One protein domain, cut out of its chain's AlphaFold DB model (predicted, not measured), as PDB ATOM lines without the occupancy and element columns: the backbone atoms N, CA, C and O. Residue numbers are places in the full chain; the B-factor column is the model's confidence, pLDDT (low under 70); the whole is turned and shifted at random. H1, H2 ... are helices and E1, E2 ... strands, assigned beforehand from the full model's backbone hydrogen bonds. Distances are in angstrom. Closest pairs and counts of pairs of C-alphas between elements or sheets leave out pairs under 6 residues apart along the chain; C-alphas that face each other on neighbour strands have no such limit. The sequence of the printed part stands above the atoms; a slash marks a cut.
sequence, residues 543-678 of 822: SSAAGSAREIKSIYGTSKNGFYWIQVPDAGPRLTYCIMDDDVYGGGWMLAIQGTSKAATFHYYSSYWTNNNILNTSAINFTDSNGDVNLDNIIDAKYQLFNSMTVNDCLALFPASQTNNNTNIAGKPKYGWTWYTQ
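What this domain is: This is residues 543 to 678 of the 822 residues of an uncharacterized protein of viral metagenome (UniProt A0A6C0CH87). With little regular structure, the domain is a strongly twisted antiparallel meander, E1 E2 E3, each strand pairing with the one before, with short helices H1 and H2 packed on it and the hairpin E4 E5 near E3; a long loop, residues 596 to 639, joins E3 to H2, and residues 660 to 667, in the link from E4 to E5, stick out. Of 136 printed residues, 45 are in named elements, ordered H1 E1 E2 E3 H2 E4 E5, of mixed class. The whole is compact, radius of gyration of the C-alphas 15.2 A, spanning 46 by 39 by 29 A.

Where its parts are: H1, residues 549 to 556, begins at C-alpha (-71.417, -5.455, 85.773). E1 is 562 to 568; E2, 572 to 579, 20.5 A long, bends; E3 is 589 to 595. H2 is 640 to 644, E4 650 to 654; E5, 673 to 677, ends at C-alpha (-64.016, 9.226, 80.186).

How they stand to each other: Within hydrogen-bond range are N 564 and O 576 of E1 and E2, 2.9 A; N 591 and O 577 of E3 and E2, 3.0 A; N 652 and O 675 of E4 and E5, 2.8 A; and every O i to N i+4 pair in H1 and H2. H1 is on the sheet E1 E2 E3, its closest C-alphas to E3 being Ala 549 and Trp 589, 6.0 A. H2 stands at the sheet's level, height 2.7 A, its closest C-alphas to E3 being Phe 642 and Ala 592, 4.9 A.

The domain as a whole: The printed part has no cut; links E3 to H2 and E4 to E5 are long. The pLDDT is under 70 in 35 residues, among them 656 to 671.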
ATOM      1  N   SER A 543     -70.506 -18.844  91.629       67.00
ATOM      2  CA  SER A 543     -70.896 -19.685  90.489       67.00
ATOM      3  C   SER A 543     -71.670 -18.919  89.417       67.00
ATOM      4  O   SER A 543     -71.596 -19.274  88.241       67.00
ATOM      5  N   SER A 544     -72.361 -17.844  89.805       66.81
ATOM      6  CA  SER A 544     -73.115 -16.974  88.905       66.81
ATOM      7  C   SER A 544     -72.359 -15.713  88.479       66.81
ATOM      8  O   SER A 544     -72.952 -14.754  87.988       66.81
ATOM      9  N   ALA A 545     -71.029 -15.704  88.628       74.94
ATOM     10  CA  ALA A 545     -70.210 -14.553  88.281       74.94
ATOM     11  C   ALA A 545     -70.211 -14.262  86.771       74.94
ATOM     12  O   ALA A 545     -69.861 -15.140  85.970       74.94
ATOM     13  N   ALA A 546     -70.573 -13.035  86.395       80.94
ATOM     14  CA  ALA A 546     -70.603 -12.547  85.011       80.94
ATOM     15  C   ALA A 546     -69.274 -11.913  84.597       80.94
ATOM     16  O   ALA A 546     -68.503 -11.489  85.453       80.94
ATOM     17  N   GLY A 547     -69.010 -11.775  83.301       88.19
ATOM     18  CA  GLY A 547     -67.803 -11.114  82.801       88.19
ATOM     19  C   GLY A 547     -67.729  -9.625  83.145       88.19
ATOM     20  O   GLY A 547     -66.632  -9.086  83.249       88.19
ATOM     21  N   SER A 548     -68.854  -8.939  83.363       92.38
ATOM     22  CA  SER A 548     -68.859  -7.547  83.839       92.38
ATOM     23  C   SER A 548     -70.182  -7.138  84.488       92.38
ATOM     24  O   SER A 548     -71.221  -7.747  84.250       92.38
ATOM     25  N   ALA A 549     -70.181  -6.043  85.254       86.31
ATOM     26  CA  ALA A 549     -71.417  -5.455  85.773       86.31
ATOM     27  C   ALA A 549     -72.351  -4.965  84.654       86.31
ATOM     28  O   ALA A 549     -73.571  -5.055  84.772       86.31
ATOM     29  N   ARG A 550     -71.788  -4.490  83.535       87.75
ATOM     30  CA  ARG A 550     -72.564  -4.101  82.351       87.75
ATOM     31  C   ARG A 550     -73.277  -5.293  81.716       87.75
ATOM     32  O   ARG A 550     -74.421  -5.143  81.303       87.75
ATOM     33  N   GLU A 551     -72.629  -6.455  81.675       83.81
ATOM     34  CA  GLU A 551     -73.242  -7.705  81.215       83.81
ATOM     35  C   GLU A 551     -74.433  -8.080  82.106       83.81
ATOM     36  O   GLU A 551     -75.539  -8.231  81.592       83.81
ATOM     37  N   ILE A 552     -74.249  -8.098  83.436       75.31
ATOM     38  CA  ILE A 552     -75.333  -8.353  84.405       75.31
ATOM     39  C   ILE A 552     -76.496  -7.389  84.162       75.31
ATOM     40  O   ILE A 552     -77.642  -7.804  84.004       75.31
ATOM     41  N   LYS A 553     -76.208  -6.088  84.083       77.12
ATOM     42  CA  LYS A 553     -77.232  -5.072  83.853       77.12
ATOM     43  C   LYS A 553     -77.959  -5.276  82.523       77.12
ATOM     44  O   LYS A 553     -79.176  -5.153  82.479       77.12
ATOM     45  N   SER A 554     -77.238  -5.610  81.453       68.56
ATOM     46  CA  SER A 554     -77.833  -5.821  80.128       68.56
ATOM     47  C   SER A 554     -78.731  -7.056  80.053       68.56
ATOM     48  O   SER A 554     -79.734  -7.023  79.349       68.56
ATOM     49  N   ILE A 555     -78.394  -8.121  80.789       54.97
ATOM     50  CA  ILE A 555     -79.144  -9.383  80.784       54.97
ATOM     51  C   ILE A 555     -80.345  -9.311  81.735       54.97
ATOM     52  O   ILE A 555     -81.430  -9.765  81.385       54.97
ATOM     53  N   TYR A 556     -80.159  -8.748  82.932       58.47
ATOM     54  CA  TYR A 556     -81.145  -8.809  84.019       58.47
ATOM     55  C   TYR A 556     -81.886  -7.493  84.266       58.47
ATOM     56  O   TYR A 556     -82.796  -7.455  85.088       58.47
ATOM     57  N   GLY A 557     -81.496  -6.397  83.610       55.84
ATOM     58  CA  GLY A 557     -82.155  -5.095  83.752       55.84
ATOM     59  C   GLY A 557     -82.074  -4.484  85.157       55.84
ATOM     60  O   GLY A 557     -82.823  -3.556  85.454       55.84
ATOM     61  N   THR A 558     -81.199  -4.994  86.032       63.72
ATOM     62  CA  THR A 558     -81.070  -4.503  87.410       63.72
ATOM     63  C   THR A 558     -80.521  -3.075  87.442       63.72
ATOM     64  O   THR A 558     -79.506  -2.767  86.820       63.72
ATOM     65  N   SER A 559     -81.177  -2.213  88.214       71.25
ATOM     66  CA  SER A 559     -80.712  -0.864  88.561       71.25
ATOM     67  C   SER A 559     -80.131  -0.795  89.978       71.25
ATOM     68  O   SER A 559     -79.768   0.275  90.460       71.25
ATOM     69  N   LYS A 560     -80.030  -1.933  90.676       75.56
ATOM     70  CA  LYS A 560     -79.635  -1.971  92.085       75.56
ATOM     71  C   LYS A 560     -78.118  -1.929  92.238       75.56
ATOM     72  O   LYS A 560     -77.436  -2.906  91.928       75.56
ATOM     73  N   ASN A 561     -77.586  -0.834  92.766       77.69
ATOM     74  CA  ASN A 561     -76.178  -0.768  93.164       77.69
ATOM     75  C   ASN A 561     -75.888  -1.769  94.282       77.69
ATOM     76  O   ASN A 561     -76.747  -2.059  95.118       77.69
ATOM     77  N   GLY A 562     -74.664  -2.277  94.325       78.38
ATOM     78  CA  GLY A 562     -74.261  -3.201  95.376       78.38
ATOM     79  C   GLY A 562     -73.172  -4.150  94.929       78.38
ATOM     80  O   GLY A 562     -72.508  -3.939  93.918       78.38
ATOM     81  N   PHE A 563     -72.969  -5.202  95.710       80.62
ATOM     82  CA  PHE A 563     -71.964  -6.198  95.395       80.62
ATOM     83  C   PHE A 563     -72.484  -7.244  94.424       80.62
ATOM     84  O   PHE A 563     -73.523  -7.855  94.660       80.62
ATOM     85  N   TYR A 564     -71.691  -7.487  93.387       82.62
ATOM     86  CA  TYR A 564     -71.905  -8.539  92.411       82.62
ATOM     87  C   TYR A 564     -70.619  -9.337  92.219       82.62
ATOM     88  O   TYR A 564     -69.509  -8.806  92.289       82.62
ATOM     89  N   TRP A 565     -70.755 -10.630  91.976       83.25
ATOM     90  CA  TRP A 565     -69.666 -11.508  91.597       83.25
ATOM     91  C   TRP A 565     -69.314 -11.276  90.129       83.25
ATOM     92  O   TRP A 565     -70.122 -11.508  89.233       83.25
ATOM     93  N   ILE A 566     -68.085 -10.826  89.896       92.12
ATOM     94  CA  ILE A 566     -67.516 -10.610  88.567       92.12
ATOM     95  C   ILE A 566     -66.466 -11.683  88.307       92.12
ATOM     96  O   ILE A 566     -65.604 -11.948  89.146       92.12
ATOM     97  N   GLN A 567     -66.540 -12.319  87.148       92.25
ATOM     98  CA  GLN A 567     -65.569 -13.278  86.660       92.25
ATOM     99  C   GLN A 567     -64.336 -12.517  86.169       92.25
ATOM    100  O   GLN A 567     -64.308 -12.002  85.054       92.25
ATOM    101  N   VAL A 568     -63.304 -12.454  87.007       92.00
ATOM    102  CA  VAL A 568     -62.078 -11.717  86.696       92.00
ATOM    103  C   VAL A 568     -61.069 -12.647  86.007       92.00
ATOM    104  O   VAL A 568     -60.787 -13.724  86.552       92.00
ATOM    105  N   PRO A 569     -60.491 -12.265  84.849       90.94
ATOM    106  CA  PRO A 569     -59.462 -13.054  84.173       90.94
ATOM    107  C   PRO A 569     -58.316 -13.434  85.118       90.94
ATOM    108  O   PRO A 569     -57.875 -12.620  85.933       90.94
ATOM    109  N   ASP A 570     -57.881 -14.693  85.046       84.56
ATOM    110  CA  ASP A 570     -56.796 -15.299  85.843       84.56
ATOM    111  C   ASP A 570     -56.998 -15.328  87.371       84.56
ATOM    112  O   ASP A 570     -56.187 -15.901  88.099       84.56
ATOM    113  N   ALA A 571     -58.091 -14.756  87.880       86.25
ATOM    114  CA  ALA A 571     -58.401 -14.696  89.305       86.25
ATOM    115  C   ALA A 571     -59.689 -15.442  89.678       86.25
ATOM    116  O   ALA A 571     -59.849 -15.839  90.836       86.25
ATOM    117  N   GLY A 572     -60.596 -15.662  88.725       89.00
ATOM    118  CA  GLY A 572     -61.904 -16.260  88.978       89.00
ATOM    119  C   GLY A 572     -62.911 -15.260  89.565       89.00
ATOM    120  O   GLY A 572     -62.682 -14.048  89.520       89.00
ATOM    121  N   PRO A 573     -64.025 -15.746  90.139       88.56
ATOM    122  CA  PRO A 573     -65.070 -14.903  90.716       88.56
ATOM    123  C   PRO A 573     -64.556 -13.977  91.828       88.56
ATOM    124  O   PRO A 573     -63.912 -14.424  92.783       88.56
ATOM    125  N   ARG A 574     -64.858 -12.681  91.741       88.12
ATOM    126  CA  ARG A 574     -64.570 -11.680  92.776       88.12
ATOM    127  C   ARG A 574     -65.803 -10.846  93.075       88.12
ATOM    128  O   ARG A 574     -66.400 -10.259  92.175       88.12
ATOM    129  N   LEU A 575     -66.142 -10.771  94.357       86.44
ATOM    130  CA  LEU A 575     -67.176  -9.878  94.849       86.44
ATOM    131  C   LEU A 575     -66.724  -8.427  94.635       86.44
ATOM    132  O   LEU A 575     -65.670  -8.023  95.122       86.44
ATOM    133  N   THR A 576     -67.504  -7.671  93.871       87.88
ATOM    134  CA  THR A 576     -67.148  -6.343  93.368       87.88
ATOM    135  C   THR A 576     -68.308  -5.396  93.595       87.88
ATOM    136  O   THR A 576     -69.439  -5.703  93.221       87.88
ATOM    137  N   TYR A 577     -68.039  -4.231  94.180       87.12
ATOM    138  CA  TYR A 577     -69.057  -3.194  94.276       87.12
ATOM    139  C   TYR A 577     -69.305  -2.578  92.895       87.12
ATOM    140  O   TYR A 577     -68.371  -2.095  92.246       87.12
ATOM    141  N   CYS A 578     -70.560  -2.609  92.457       89.31
ATOM    142  CA  CYS A 578     -70.983  -2.166  91.143       89.31
ATOM    143  C   CYS A 578     -72.063  -1.089  91.232       89.31
ATOM    144  O   CYS A 578     -72.999  -1.197  92.030       89.31
ATOM    145  N   ILE A 579     -71.946  -0.074  90.375       87.62
ATOM    146  CA  ILE A 579     -72.999   0.926  90.167       87.62
ATOM    147  C   ILE A 579     -73.833   0.469  88.975       87.62
ATOM    148  O   ILE A 579     -73.325   0.368  87.854       87.62
ATOM    149  N   MET A 580     -75.096   0.161  89.239       81.25
ATOM    150  CA  MET A 580     -76.041  -0.445  88.309       81.25
ATOM    151  C   MET A 580     -77.178   0.491  87.931       81.25
ATOM    152  O   MET A 580     -77.820   0.219  86.930       81.25
ATOM    153  N   ASP A 581     -77.453   1.577  88.650       75.81
ATOM    154  CA  ASP A 581     -78.495   2.515  88.211       75.81
ATOM    155  C   ASP A 581     -78.105   3.308  86.955       75.81
ATOM    156  O   ASP A 581     -76.968   3.270  86.477       75.81
ATOM    157  N   ASP A 582     -79.096   3.963  86.354       78.31
ATOM    158  CA  ASP A 582     -78.917   4.775  85.148       78.31
ATOM    159  C   ASP A 582     -78.423   6.200  85.437       78.31
ATOM    160  O   ASP A 582     -78.023   6.897  84.500       78.31
ATOM    161  N   ASP A 583     -78.362   6.608  86.710       73.75
ATOM    162  CA  ASP A 583     -78.031   7.977  87.128       73.75
ATOM    163  C   ASP A 583     -76.582   8.360  86.770       73.75
ATOM    164  O   ASP A 583     -76.233   9.542  86.723       73.75
ATOM    165  N   VAL A 584     -75.727   7.369  86.474       71.62
ATOM    166  CA  VAL A 584     -74.338   7.569  86.039       71.62
ATOM    167  C   VAL A 584     -74.067   6.847  84.726       71.62
ATOM    168  O   VAL A 584     -73.587   5.711  84.694       71.62
ATOM    169  N   TYR A 585     -74.331   7.538  83.613       77.62
ATOM    170  CA  TYR A 585     -73.958   7.106  82.258       77.62
ATOM    171  C   TYR A 585     -74.407   5.667  81.920       77.62
ATOM    172  O   TYR A 585     -73.660   4.904  81.293       77.62
ATOM    173  N   GLY A 586     -75.619   5.292  82.352       75.56
ATOM    174  CA  GLY A 586     -76.241   3.994  82.068       75.56
ATOM    175  C   GLY A 586     -75.764   2.827  82.941       75.56
ATOM    176  O   GLY A 586     -76.119   1.683  82.661       75.56
ATOM    177  N   GLY A 587     -74.977   3.069  83.992       85.19
ATOM    178  CA  GLY A 587     -74.559   2.040  84.953       85.19
ATOM    179  C   GLY A 587     -73.631   0.957  84.383       85.19
ATOM    180  O   GLY A 587     -73.002   1.113  83.328       85.19
ATOM    181  N   GLY A 588     -73.534  -0.157  85.112       88.69
ATOM    182  CA  GLY A 588     -72.660  -1.286  84.788       88.69
ATOM    183  C   GLY A 588     -71.188  -1.049  85.144       88.69
ATOM    184  O   GLY A 588     -70.305  -1.594  84.485       88.69
ATOM    185  N   TRP A 589     -70.919  -0.216  86.148       93.38
ATOM    186  CA  TRP A 589     -69.572   0.169  86.575       93.38
ATOM    187  C   TRP A 589     -69.025  -0.779  87.635       93.38
ATOM    188  O   TRP A 589     -69.764  -1.155  88.536       93.38
ATOM    189  N   MET A 590     -67.732  -1.101  87.586       95.00
ATOM    190  CA  MET A 590     -67.068  -2.012  88.528       95.00
ATOM    191  C   MET A 590     -65.928  -1.309  89.265       95.00
ATOM    192  O   MET A 590     -65.029  -0.768  88.622       95.00
ATOM    193  N   LEU A 591     -65.934  -1.318  90.600       93.19
ATOM    194  CA  LEU A 591     -64.904  -0.635  91.387       93.19
ATOM    195  C   LEU A 591     -63.530  -1.306  91.212       93.19
ATOM    196  O   LEU A 591     -63.343  -2.470  91.564       93.19
ATOM    197  N   ALA A 592     -62.546  -0.559  90.706       95.19
ATOM    198  CA  ALA A 592     -61.187  -1.052  90.485       95.19
ATOM    199  C   ALA A 592     -60.221  -0.624  91.596       95.19
ATOM    200  O   ALA A 592     -59.365  -1.407  92.019       95.19
ATOM    201  N   ILE A 593     -60.352   0.611  92.082       93.88
ATOM    202  CA  ILE A 593     -59.463   1.194  93.089       93.88
ATOM    203  C   ILE A 593     -60.165   2.361  93.792       93.88
ATOM    204  O   ILE A 593     -60.993   3.046  93.198       93.88
ATOM    205  N   GLN A 594     -59.848   2.591  95.061       92.25
ATOM    206  CA  GLN A 594     -60.360   3.721  95.833       92.25
ATOM    207  C   GLN A 594     -59.284   4.254  96.769       92.25
ATOM    208  O   GLN A 594     -58.477   3.468  97.264       92.25
ATOM    209  N   GLY A 595     -59.281   5.559  97.027       90.94
ATOM    210  CA  GLY A 595     -58.284   6.202  97.876       90.94
ATOM    211  C   GLY A 595     -58.885   7.202  98.852       90.94
ATOM    212  O   GLY A 595     -59.821   7.924  98.519       90.94
ATOM    213  N   THR A 596     -58.332   7.259 100.058       88.56
ATOM    214  CA  THR A 596     -58.766   8.186 101.110       88.56
ATOM    215  C   THR A 596     -58.059   9.539 101.001       88.56
ATOM    216  O   THR A 596     -56.901   9.618 100.594       88.56
ATOM    217  N   SER A 597     -58.714  10.621 101.436       86.50
ATOM    218  CA  SER A 597     -58.089  11.953 101.517       86.50
ATOM    219  C   SER A 597     -57.004  12.046 102.601       86.50
ATOM    220  O   SER A 597     -56.249  13.013 102.641       86.50
ATOM    221  N   LYS A 598     -56.916  11.045 103.485       87.56
ATOM    222  CA  LYS A 598     -56.012  11.015 104.644       87.56
ATOM    223  C   LYS A 598     -54.654  10.358 104.364       87.56
ATOM    224  O   LYS A 598     -53.822  10.316 105.266       87.56
ATOM    225  N   ALA A 599     -54.423   9.833 103.158       87.06
ATOM    226  CA  ALA A 599     -53.206   9.098 102.816       87.06
ATOM    227  C   ALA A 599     -52.769   9.311 101.355       87.06
ATOM    228  O   ALA A 599     -53.567   9.625 100.472       87.06
ATOM    229  N   ALA A 600     -51.475   9.103 101.096       89.88
ATOM    230  CA  ALA A 600     -50.846   9.246  99.777       89.88
ATOM    231  C   ALA A 600     -50.481   7.891  99.131       89.88
ATOM    232  O   ALA A 600     -49.586   7.817  98.288       89.88
ATOM    233  N   THR A 601     -51.151   6.802  99.518       94.50
ATOM    234  CA  THR A 601     -50.861   5.429  99.061       94.50
ATOM    235  C   THR A 601     -50.817   5.287  97.545       94.50
ATOM    236  O   THR A 601     -49.964   4.574  97.011       94.50
ATOM    237  N   PHE A 602     -51.697   5.994  96.838       95.31
ATOM    238  CA  PHE A 602     -51.801   5.935  95.384       95.31
ATOM    239  C   PHE A 602     -51.151   7.130  94.690       95.31
ATOM    240  O   PHE A 602     -51.565   7.474  93.595       95.31
ATOM    241  N   HIS A 603     -50.124   7.756  95.274       93.06
ATOM    242  CA  HIS A 603     -49.305   8.760  94.579       93.06
ATOM    243  C   HIS A 603     -48.708   8.224  93.266       93.06
ATOM    244  O   HIS A 603     -48.671   7.013  93.035       93.06
ATOM    245  N   TYR A 604     -48.233   9.108  92.385       92.19
ATOM    246  CA  TYR A 604     -47.864   8.738  91.011       92.19
ATOM    247  C   TYR A 604     -46.881   7.556  90.918       92.19
ATOM    248  O   TYR A 604     -47.094   6.628  90.134       92.19
ATOM    249  N   TYR A 605     -45.821   7.572  91.730       91.25
ATOM    250  CA  TYR A 605     -44.771   6.546  91.742       91.25
ATOM    251  C   TYR A 605     -45.120   5.298  92.555       91.25
ATOM    252  O   TYR A 605     -44.305   4.381  92.646       91.25
ATOM    253  N   SER A 606     -46.331   5.234  93.111       93.94
ATOM    254  CA  SER A 606     -46.782   4.073  93.856       93.94
ATOM    255  C   SER A 606     -46.671   2.813  93.006       93.94
ATOM    256  O   SER A 606     -47.161   2.737  91.874       93.94
ATOM    257  N   SER A 607     -46.055   1.789  93.583       95.75
ATOM    258  CA  SER A 607     -45.912   0.489  92.942       95.75
ATOM    259  C   SER A 607     -47.277  -0.170  92.684       95.75
ATOM    260  O   SER A 607     -47.424  -0.998  91.792       95.75
ATOM    261  N   TYR A 608     -48.342   0.264  93.363       96.25
ATOM    262  CA  TYR A 608     -49.697  -0.205  93.081       96.25
ATOM    263  C   TYR A 608     -50.190   0.124  91.661       96.25
ATOM    264  O   TYR A 608     -51.105  -0.549  91.191       96.25
ATOM    265  N   TRP A 609     -49.588   1.075  90.941       96.50
ATOM    266  CA  TRP A 609     -49.941   1.354  89.541       96.50
ATOM    267  C   TRP A 609     -49.341   0.351  88.553       96.50
ATOM    268  O   TRP A 609     -49.952   0.047  87.533       96.50
ATOM    269  N   THR A 610     -48.142  -0.149  88.841       96.31
ATOM    270  CA  THR A 610     -47.312  -0.903  87.885       96.31
ATOM    271  C   THR A 610     -47.083  -2.355  88.285       96.31
ATOM    272  O   THR A 610     -46.544  -3.130  87.499       96.31
ATOM    273  N   ASN A 611     -47.506  -2.733  89.489       94.94
ATOM    274  CA  ASN A 611     -47.364  -4.065  90.055       94.94
ATOM    275  C   ASN A 611     -48.747  -4.698  90.227       94.94
ATOM    276  O   ASN A 611     -49.744  -4.004  90.432       94.94
ATOM    277  N   ASN A 612     -48.807  -6.027  90.268       94.44
ATOM    278  CA  ASN A 612     -50.053  -6.766  90.494       94.44
ATOM    279  C   ASN A 612     -50.516  -6.799  91.968       94.44
ATOM    280  O   ASN A 612     -51.536  -7.419  92.261       94.44
ATOM    281  N   ASN A 613     -49.826  -6.113  92.887       94.88
ATOM    282  CA  ASN A 613     -50.226  -6.037  94.295       94.88
ATOM    283  C   ASN A 613     -51.671  -5.524  94.430       94.88
ATOM    284  O   ASN A 613     -52.039  -4.528  93.797       94.88
ATOM    285  N   ILE A 614     -52.462  -6.197  95.266       93.56
ATOM    286  CA  ILE A 614     -53.805  -5.797  95.715       93.56
ATOM    287  C   ILE A 614     -53.716  -5.180  97.117       93.56
ATOM    288  O   ILE A 614     -52.742  -5.419  97.832       93.56
ATOM    289  N   LEU A 615     -54.710  -4.387  97.522       94.69
ATOM    290  CA  LEU A 615     -54.710  -3.696  98.817       94.69
ATOM    291  C   LEU A 615     -56.110  -3.683  99.432       94.69
ATOM    292  O   LEU A 615     -57.060  -3.331  98.739       94.69
ATOM    293  N   ASN A 616     -56.214  -4.020 100.725       88.69
ATOM    294  CA  ASN A 616     -57.429  -3.914 101.550       88.69
ATOM    295  C   ASN A 616     -58.711  -4.395 100.843       88.69
ATOM    296  O   ASN A 616     -59.743  -3.730 100.883       88.69
ATOM    297  N   THR A 617     -58.665  -5.562 100.194       78.62
ATOM    298  CA  THR A 617     -59.773  -6.081  99.369       78.62
ATOM    299  C   THR A 617     -61.039  -6.428 100.153       78.62
ATOM    300  O   THR A 617     -62.073  -6.671  99.544       78.62
ATOM    301  N   SER A 618     -60.956  -6.447 101.485       72.12
ATOM    302  CA  SER A 618     -62.087  -6.625 102.402       72.12
ATOM    303  C   SER A 618     -62.602  -5.304 102.985       72.12
ATOM    304  O   SER A 618     -63.328  -5.333 103.974       72.12
ATOM    305  N   ALA A 619     -62.199  -4.142 102.456       63.00
ATOM    306  CA  ALA A 619     -62.833  -2.871 102.809       63.00
ATOM    307  C   ALA A 619     -64.353  -3.006 102.612       63.00
ATOM    308  O   ALA A 619     -64.753  -3.622 101.637       63.00
ATOM    309  N   ILE A 620     -65.181  -2.490 103.530       56.06
ATOM    310  CA  ILE A 620     -66.649  -2.707 103.543       56.06
ATOM    311  C   ILE A 620     -67.482  -1.414 103.488       56.06
ATOM    312  O   ILE A 620     -68.696  -1.471 103.323       56.06
ATOM    313  N   ASN A 621     -66.852  -0.239 103.579       63.12
ATOM    314  CA  ASN A 621     -67.553   1.049 103.632       63.12
ATOM    315  C   ASN A 621     -67.769   1.623 102.224       63.12
ATOM    316  O   ASN A 621     -67.092   2.572 101.836       63.12
ATOM    317  N   PHE A 622     -68.679   1.032 101.449       65.38
ATOM    318  CA  PHE A 622     -68.984   1.511 100.091       65.38
ATOM    319  C   PHE A 622     -70.288   2.271  99.987       65.38
ATOM    320  O   PHE A 622     -70.459   3.003  99.020       65.38
ATOM    321  N   THR A 623     -71.178   2.117 100.966       62.19
ATOM    322  CA  THR A 623     -72.442   2.845 101.019       62.19
ATOM    323  C   THR A 623     -72.596   3.613 102.323       62.19
ATOM    324  O   THR A 623     -72.015   3.241 103.348       62.19
ATOM    325  N   ASP A 624     -73.314   4.728 102.282       60.22
ATOM    326  CA  ASP A 624     -73.741   5.472 103.461       60.22
ATOM    327  C   ASP A 624     -75.023   4.857 104.059       60.22
ATOM    328  O   ASP A 624     -75.482   3.790 103.642       60.22
ATOM    329  N   SER A 625     -75.597   5.512 105.071       57.25
ATOM    330  CA  SER A 625     -76.824   5.054 105.737       57.25
ATOM    331  C   SER A 625     -78.064   5.034 104.836       57.25
ATOM    332  O   SER A 625     -79.052   4.408 105.208       57.25
ATOM    333  N   ASN A 626     -78.022   5.698 103.677       52.69
ATOM    334  CA  ASN A 626     -79.107   5.735 102.697       52.69
ATOM    335  C   ASN A 626     -78.910   4.699 101.575       52.69
ATOM    336  O   ASN A 626     -79.773   4.565 100.712       52.69
ATOM    337  N   GLY A 627     -77.801   3.951 101.590       54.09
ATOM    338  CA  GLY A 627     -77.458   2.999 100.533       54.09
ATOM    339  C   GLY A 627     -76.781   3.639  99.314       54.09
ATOM    340  O   GLY A 627     -76.494   2.925  98.350       54.09
ATOM    341  N   ASP A 628     -76.485   4.940  99.365       59.53
ATOM    342  CA  ASP A 628     -75.751   5.668  98.326       59.53
ATOM    343  C   ASP A 628     -74.245   5.494  98.503       59.53
ATOM    344  O   ASP A 628     -73.780   5.137  99.580       59.53
ATOM    345  N   VAL A 629     -73.454   5.745  97.459       65.88
ATOM    346  CA  VAL A 629     -72.001   5.541  97.498       65.88
ATOM    347  C   VAL A 629     -71.326   6.425  98.557       65.88
ATOM    348  O   VAL A 629     -71.405   7.651  98.523       65.88
ATOM    349  N   ASN A 630     -70.590   5.801  99.478       73.50
ATOM    350  CA  ASN A 630     -69.830   6.489 100.518       73.50
ATOM    351  C   ASN A 630     -68.475   6.941  99.975       73.50
ATOM    352  O   ASN A 630     -67.617   6.113  99.681       73.50
ATOM    353  N   LEU A 631     -68.269   8.256  99.879       72.69
ATOM    354  CA  LEU A 631     -66.996   8.857  99.459       72.69
ATOM    355  C   LEU A 631     -66.270   9.576 100.609       72.69
ATOM    356  O   LEU A 631     -65.087   9.897 100.487       72.69
ATOM    357  N   ASP A 632     -66.943   9.809 101.739       69.94
ATOM    358  CA  ASP A 632     -66.418  10.595 102.863       69.94
ATOM    359  C   ASP A 632     -65.625   9.751 103.877       69.94
ATOM    360  O   ASP A 632     -64.739  10.273 104.558       69.94
ATOM    361  N   ASN A 633     -65.901   8.444 103.974       73.50
ATOM    362  CA  ASN A 633     -65.269   7.552 104.952       73.50
ATOM    363  C   ASN A 633     -64.731   6.250 104.335       73.50
ATOM    364  O   ASN A 633     -64.996   5.145 104.822       73.50
ATOM    365  N   ILE A 634     -63.958   6.399 103.260       79.94
ATOM    366  CA  ILE A 634     -63.281   5.293 102.574       79.94
ATOM    367  C   ILE A 634     -61.830   5.129 103.031       79.94
ATOM    368  O   ILE A 634     -61.189   6.076 103.499       79.94
ATOM    369  N   ILE A 635     -61.310   3.913 102.865       87.88
ATOM    370  CA  ILE A 635     -59.898   3.558 103.055       87.88
ATOM    371  C   ILE A 635     -59.260   3.228 101.709       87.88
ATOM    372  O   ILE A 635     -59.958   2.863 100.765       87.88
ATOM    373  N   ASP A 636     -57.935   3.318 101.629       92.12
ATOM    374  CA  ASP A 636     -57.201   2.933 100.425       92.12
ATOM    375  C   ASP A 636     -57.409   1.449 100.111       92.12
ATOM    376  O   ASP A 636     -57.135   0.599 100.959       92.12
ATOM    377  N   ALA A 637     -57.861   1.122  98.899       93.06
ATOM    378  CA  ALA A 637     -58.000  -0.256  98.441       93.06
ATOM    379  C   ALA A 637     -57.788  -0.372  96.928       93.06
ATOM    380  O   ALA A 637     -58.175   0.507  96.161       93.06
ATOM    381  N   LYS A 638     -57.194  -1.488  96.503       94.62
ATOM    382  CA  LYS A 638     -56.974  -1.841  95.098       94.62
ATOM    383  C   LYS A 638     -57.448  -3.268  94.864       94.62
ATOM    384  O   LYS A 638     -56.955  -4.197  95.508       94.62
ATOM    385  N   TYR A 639     -58.361  -3.430  93.914       94.31
ATOM    386  CA  TYR A 639     -58.988  -4.707  93.603       94.31
ATOM    387  C   TYR A 639     -58.312  -5.387  92.417       94.31
ATOM    388  O   TYR A 639     -57.680  -4.750  91.572       94.31
ATOM    389  N   GLN A 640     -58.491  -6.704  92.328       94.31
ATOM    390  CA  GLN A 640     -57.929  -7.513  91.246       94.31
ATOM    391  C   GLN A 640     -58.396  -7.054  89.856       94.31
ATOM    392  O   GLN A 640     -57.676  -7.230  88.874       94.31
ATOM    393  N   LEU A 641     -59.567  -6.418  89.776       94.75
ATOM    394  CA  LEU A 641     -60.133  -5.917  88.532       94.75
ATOM    395  C   LEU A 641     -59.208  -4.910  87.842       94.75
ATOM    396  O   LEU A 641     -59.060  -4.963  86.627       94.75
ATOM    397  N   PHE A 642     -58.505  -4.074  88.611       96.69
ATOM    398  CA  PHE A 642     -57.500  -3.149  88.082       96.69
ATOM    399  C   PHE A 642     -56.405  -3.869  87.275       96.69
ATOM    400  O   PHE A 642     -55.906  -3.359  86.270       96.69
ATOM    401  N   ASN A 643     -56.010  -5.057  87.739       96.88
ATOM    402  CA  ASN A 643     -54.904  -5.814  87.166       96.88
ATOM    403  C   ASN A 643     -55.325  -6.614  85.930       96.88
ATOM    404  O   ASN A 643     -54.537  -6.725  84.991       96.88
ATOM    405  N   SER A 644     -56.542  -7.164  85.952       95.38
ATOM    406  CA  SER A 644     -56.956  -8.253  85.061       95.38
ATOM    407  C   SER A 644     -58.086  -7.898  84.090       95.38
ATOM    408  O   SER A 644     -58.225  -8.569  83.074       95.38
ATOM    409  N   MET A 645     -58.901  -6.875  84.368       95.56
ATOM    410  CA  MET A 645     -60.009  -6.503  83.481       95.56
ATOM    411  C   MET A 645     -59.524  -5.561  82.384       95.56
ATOM    412  O   MET A 645     -58.852  -4.564  82.663       95.56
ATOM    413  N   THR A 646     -59.885  -5.854  81.137       95.31
ATOM    414  CA  THR A 646     -59.722  -4.908  80.030       95.31
ATOM    415  C   THR A 646     -60.654  -3.724  80.229       95.31
ATOM    416  O   THR A 646     -61.809  -3.917  80.609       95.31
ATOM    417  N   VAL A 647     -60.171  -2.514  79.960       94.31
ATOM    418  CA  VAL A 647     -60.926  -1.283  80.216       94.31
ATOM    419  C   VAL A 647     -61.328  -0.619  78.915       94.31
ATOM    420  O   VAL A 647     -60.471  -0.363  78.067       94.31
ATOM    421  N   ASN A 648     -62.615  -0.291  78.803       91.19
ATOM    422  CA  ASN A 648     -63.102   0.606  77.768       91.19
ATOM    423  C   ASN A 648     -63.324   2.003  78.336       91.19
ATOM    424  O   ASN A 648     -62.754   2.974  77.841       91.19
ATOM    425  N   ASP A 649     -64.100   2.095  79.413       91.94
ATOM    426  CA  ASP A 649     -64.469   3.368  80.014       91.94
ATOM    427  C   ASP A 649     -63.963   3.469  81.452       91.94
ATOM    428  O   ASP A 649     -63.933   2.487  82.198       91.94
ATOM    429  N   CYS A 650     -63.623   4.688  81.860       93.75
ATOM    430  CA  CYS A 650     -63.272   5.000  83.238       93.75
ATOM    431  C   CYS A 650     -64.286   5.973  83.832       93.75
ATOM    432  O   CYS A 650     -64.709   6.936  83.184       93.75
ATOM    433  N   LEU A 651     -64.612   5.747  85.097       90.94
ATOM    434  CA  LEU A 651     -65.438   6.617  85.915       90.94
ATOM    435  C   LEU A 651     -64.725   6.873  87.243       90.94
ATOM    436  O   LEU A 651     -64.349   5.925  87.923       90.94
ATOM    437  N   ALA A 652     -64.561   8.130  87.634       89.12
ATOM    438  CA  ALA A 652     -64.107   8.498  88.967       89.12
ATOM    439  C   ALA A 652     -65.164   9.324  89.695       89.12
ATOM    440  O   ALA A 652     -65.760  10.230  89.115       89.12
ATOM    441  N   LEU A 653     -65.375   9.011  90.967       86.00
ATOM    442  CA  LEU A 653     -66.303   9.700  91.854       86.00
ATOM    443  C   LEU A 653     -65.541  10.408  92.969       86.00
ATOM    444  O   LEU A 653     -64.599   9.844  93.534       86.00
ATOM    445  N   PHE A 654     -65.978  11.622  93.298       81.81
ATOM    446  CA  PHE A 654     -65.389  12.470  94.332       81.81
ATOM    447  C   PHE A 654     -66.475  13.069  95.239       81.81
ATOM    448  O   PHE A 654     -67.556  13.415  94.749       81.81
ATOM    449  N   PRO A 655     -66.218  13.240  96.548       75.25
ATOM    450  CA  PRO A 655     -67.236  13.703  97.486       75.25
ATOM    451  C   PRO A 655     -67.760  15.105  97.163       75.25
ATOM    452  O   PRO A 655     -66.983  16.041  96.966       75.25
ATOM    453  N   ALA A 656     -69.085  15.282  97.219       62.97
ATOM    454  CA  ALA A 656     -69.721  16.598  97.098       62.97
ATOM    455  C   ALA A 656     -69.298  17.561  98.224       62.97
ATOM    456  O   ALA A 656     -69.137  18.759  97.990       62.97
ATOM    457  N   SER A 657     -69.084  17.025  99.432       57.91
ATOM    458  CA  SER A 657     -68.647  17.740 100.643       57.91
ATOM    459  C   SER A 657     -67.295  18.446 100.482       57.91
ATOM    460  O   SER A 657     -67.011  19.413 101.185       57.91
ATOM    461  N   GLN A 658     -66.467  17.986  99.540       59.12
ATOM    462  CA  GLN A 658     -65.128  18.508  99.269       59.12
ATOM    463  C   GLN A 658     -65.102  19.467  98.065       59.12
ATOM    464  O   GLN A 658     -64.026  19.840  97.597       59.12
ATOM    465  N   THR A 659     -66.267  19.898  97.566       56.28
ATOM    466  CA  THR A 659     -66.388  20.953  96.547       56.28
ATOM    467  C   THR A 659     -66.555  22.329  97.207       56.28
ATOM    468  O   THR A 659     -67.173  22.460  98.258       56.28
ATOM    469  N   ASN A 660     -65.983  23.383  96.615       48.31
ATOM    470  CA  ASN A 660     -65.882  24.714  97.246       48.31
ATOM    471  C   ASN A 660     -67.189  25.490  97.375       48.31
ATOM    472  O   ASN A 660     -67.201  26.576  97.951       48.31
ATOM    473  N   ASN A 661     -68.272  24.973  96.813       45.25
ATOM    474  CA  ASN A 661     -69.527  25.684  96.805       45.25
ATOM    475  C   ASN A 661     -70.442  25.060  97.849       45.25
ATOM    476  O   ASN A 661     -71.104  24.058  97.599       45.25
ATOM    477  N   ASN A 662     -70.569  25.764  98.974       37.94
ATOM    478  CA  ASN A 662     -71.747  25.759  99.842       37.94
ATOM    479  C   ASN A 662     -73.007  26.269  99.094       37.94
ATOM    480  O   ASN A 662     -73.820  27.021  99.624       37.94
ATOM    481  N   THR A 663     -73.161  25.921  97.819       37.12
ATOM    482  CA  THR A 663     -74.430  26.046  97.131       37.12
ATOM    483  C   THR A 663     -75.181  24.776  97.458       37.12
ATOM    484  O   THR A 663     -74.863  23.704  96.943       37.12
ATOM    485  N   ASN A 664     -76.192  24.916  98.308       36.75
ATOM    486  CA  ASN A 664     -77.398  24.114  98.209       36.75
ATOM    487  C   ASN A 664     -77.880  24.157  96.747       36.75
ATOM    488  O   ASN A 664     -78.708  24.989  96.383       36.75
ATOM    489  N   ILE A 665     -77.327  23.301  95.887       39.50
ATOM    490  CA  ILE A 665     -78.008  22.895  94.668       39.50
ATOM    491  C   ILE A 665     -79.123  21.995  95.187       39.50
ATOM    492  O   ILE A 665     -78.858  20.921  95.732       39.50
ATOM    493  N   ALA A 666     -80.365  22.469  95.115       28.78
ATOM    494  CA  ALA A 666     -81.513  21.589  95.254       28.78
ATOM    495  C   ALA A 666     -81.324  20.439  94.245       28.78
ATOM    496  O   ALA A 666     -81.217  20.694  93.049       28.78
ATOM    497  N   GLY A 667     -81.183  19.202  94.734       41.22
ATOM    498  CA  GLY A 667     -80.714  18.069  93.926       41.22
ATOM    499  C   GLY A 667     -79.195  17.885  93.972       41.22
ATOM    500  O   GLY A 667     -78.504  18.096  92.977       41.22
ATOM    501  N   LYS A 668     -78.657  17.459  95.127       47.50
ATOM    502  CA  LYS A 668     -77.298  16.898  95.181       47.50
ATOM    503  C   LYS A 668     -77.212  15.765  94.141       47.50
ATOM    504  O   LYS A 668     -78.058  14.873  94.202       47.50
ATOM    505  N   PRO A 669     -76.242  15.757  93.207       54.78
ATOM    506  CA  PRO A 669     -76.048  14.593  92.357       54.78
ATOM    507  C   PRO A 669     -75.693  13.410  93.261       54.78
ATOM    508  O   PRO A 669     -74.777  13.511  94.080       54.78
ATOM    509  N   LYS A 670     -76.439  12.313  93.118       66.19
ATOM    510  CA  LYS A 670     -76.381  11.078  93.922       66.19
ATOM    511  C   LYS A 670     -74.964  10.528  94.176       66.19
ATOM    512  O   LYS A 670     -74.735   9.848  95.165       66.19
ATOM    513  N   TYR A 671     -73.999  10.880  93.323       69.75
ATOM    514  CA  TYR A 671     -72.622  10.373  93.336       69.75
ATOM    515  C   TYR A 671     -71.537  11.429  93.575       69.75
ATOM    516  O   TYR A 671     -70.355  11.176  93.342       69.75
ATOM    517  N   GLY A 672     -71.912  12.627  94.026       71.06
ATOM    518  CA  GLY A 672     -70.975  13.744  94.128       71.06
ATOM    519  C   GLY A 672     -70.494  14.210  92.754       71.06
ATOM    520  O   GLY A 672     -71.289  14.282  91.816       71.06
ATOM    521  N   TRP A 673     -69.218  14.587  92.633       76.19
ATOM    522  CA  TRP A 673     -68.674  14.910  91.316       76.19
ATOM    523  C   TRP A 673     -68.218  13.657  90.587       76.19
ATOM    524  O   TRP A 673     -67.470  12.838  91.122       76.19
ATOM    525  N   THR A 674     -68.633  13.582  89.331       78.50
ATOM    526  CA  THR A 674     -68.518  12.402  88.494       78.50
ATOM    527  C   THR A 674     -67.662  12.724  87.279       78.50
ATOM    528  O   THR A 674     -68.049  13.523  86.425       78.50
ATOM    529  N   TRP A 675     -66.518  12.061  87.169       80.38
ATOM    530  CA  TRP A 675     -65.632  12.146  86.022       80.38
ATOM    531  C   TRP A 675     -65.738  10.886  85.174       80.38
ATOM    532  O   TRP A 675     -65.184   9.846  85.511       80.38
ATOM    533  N   TYR A 676     -66.409  10.999  84.032       84.62
ATOM    534  CA  TYR A 676     -66.479   9.945  83.027       84.62
ATOM    535  C   TYR A 676     -65.524  10.225  81.866       84.62
ATOM    536  O   TYR A 676     -65.457  11.342  81.356       84.62
ATOM    537  N   THR A 677     -64.783   9.207  81.435       84.44
ATOM    538  CA  THR A 677     -64.016   9.226  80.186       84.44
ATOM    539  C   THR A 677     -64.369   7.988  79.377       84.44
ATOM    540  O   THR A 677     -64.040   6.867  79.766       84.44
ATOM    541  N   GLN A 678     -65.041   8.210  78.249       87.44
ATOM    542  CA  GLN A 678     -65.308   7.170  77.262       87.44
ATOM    543  C   GLN A 678     -64.021   6.805  76.522       87.44
ATOM    544  O   GLN A 678     -63.242   7.704  76.199       87.44
TER     545      GLN A 678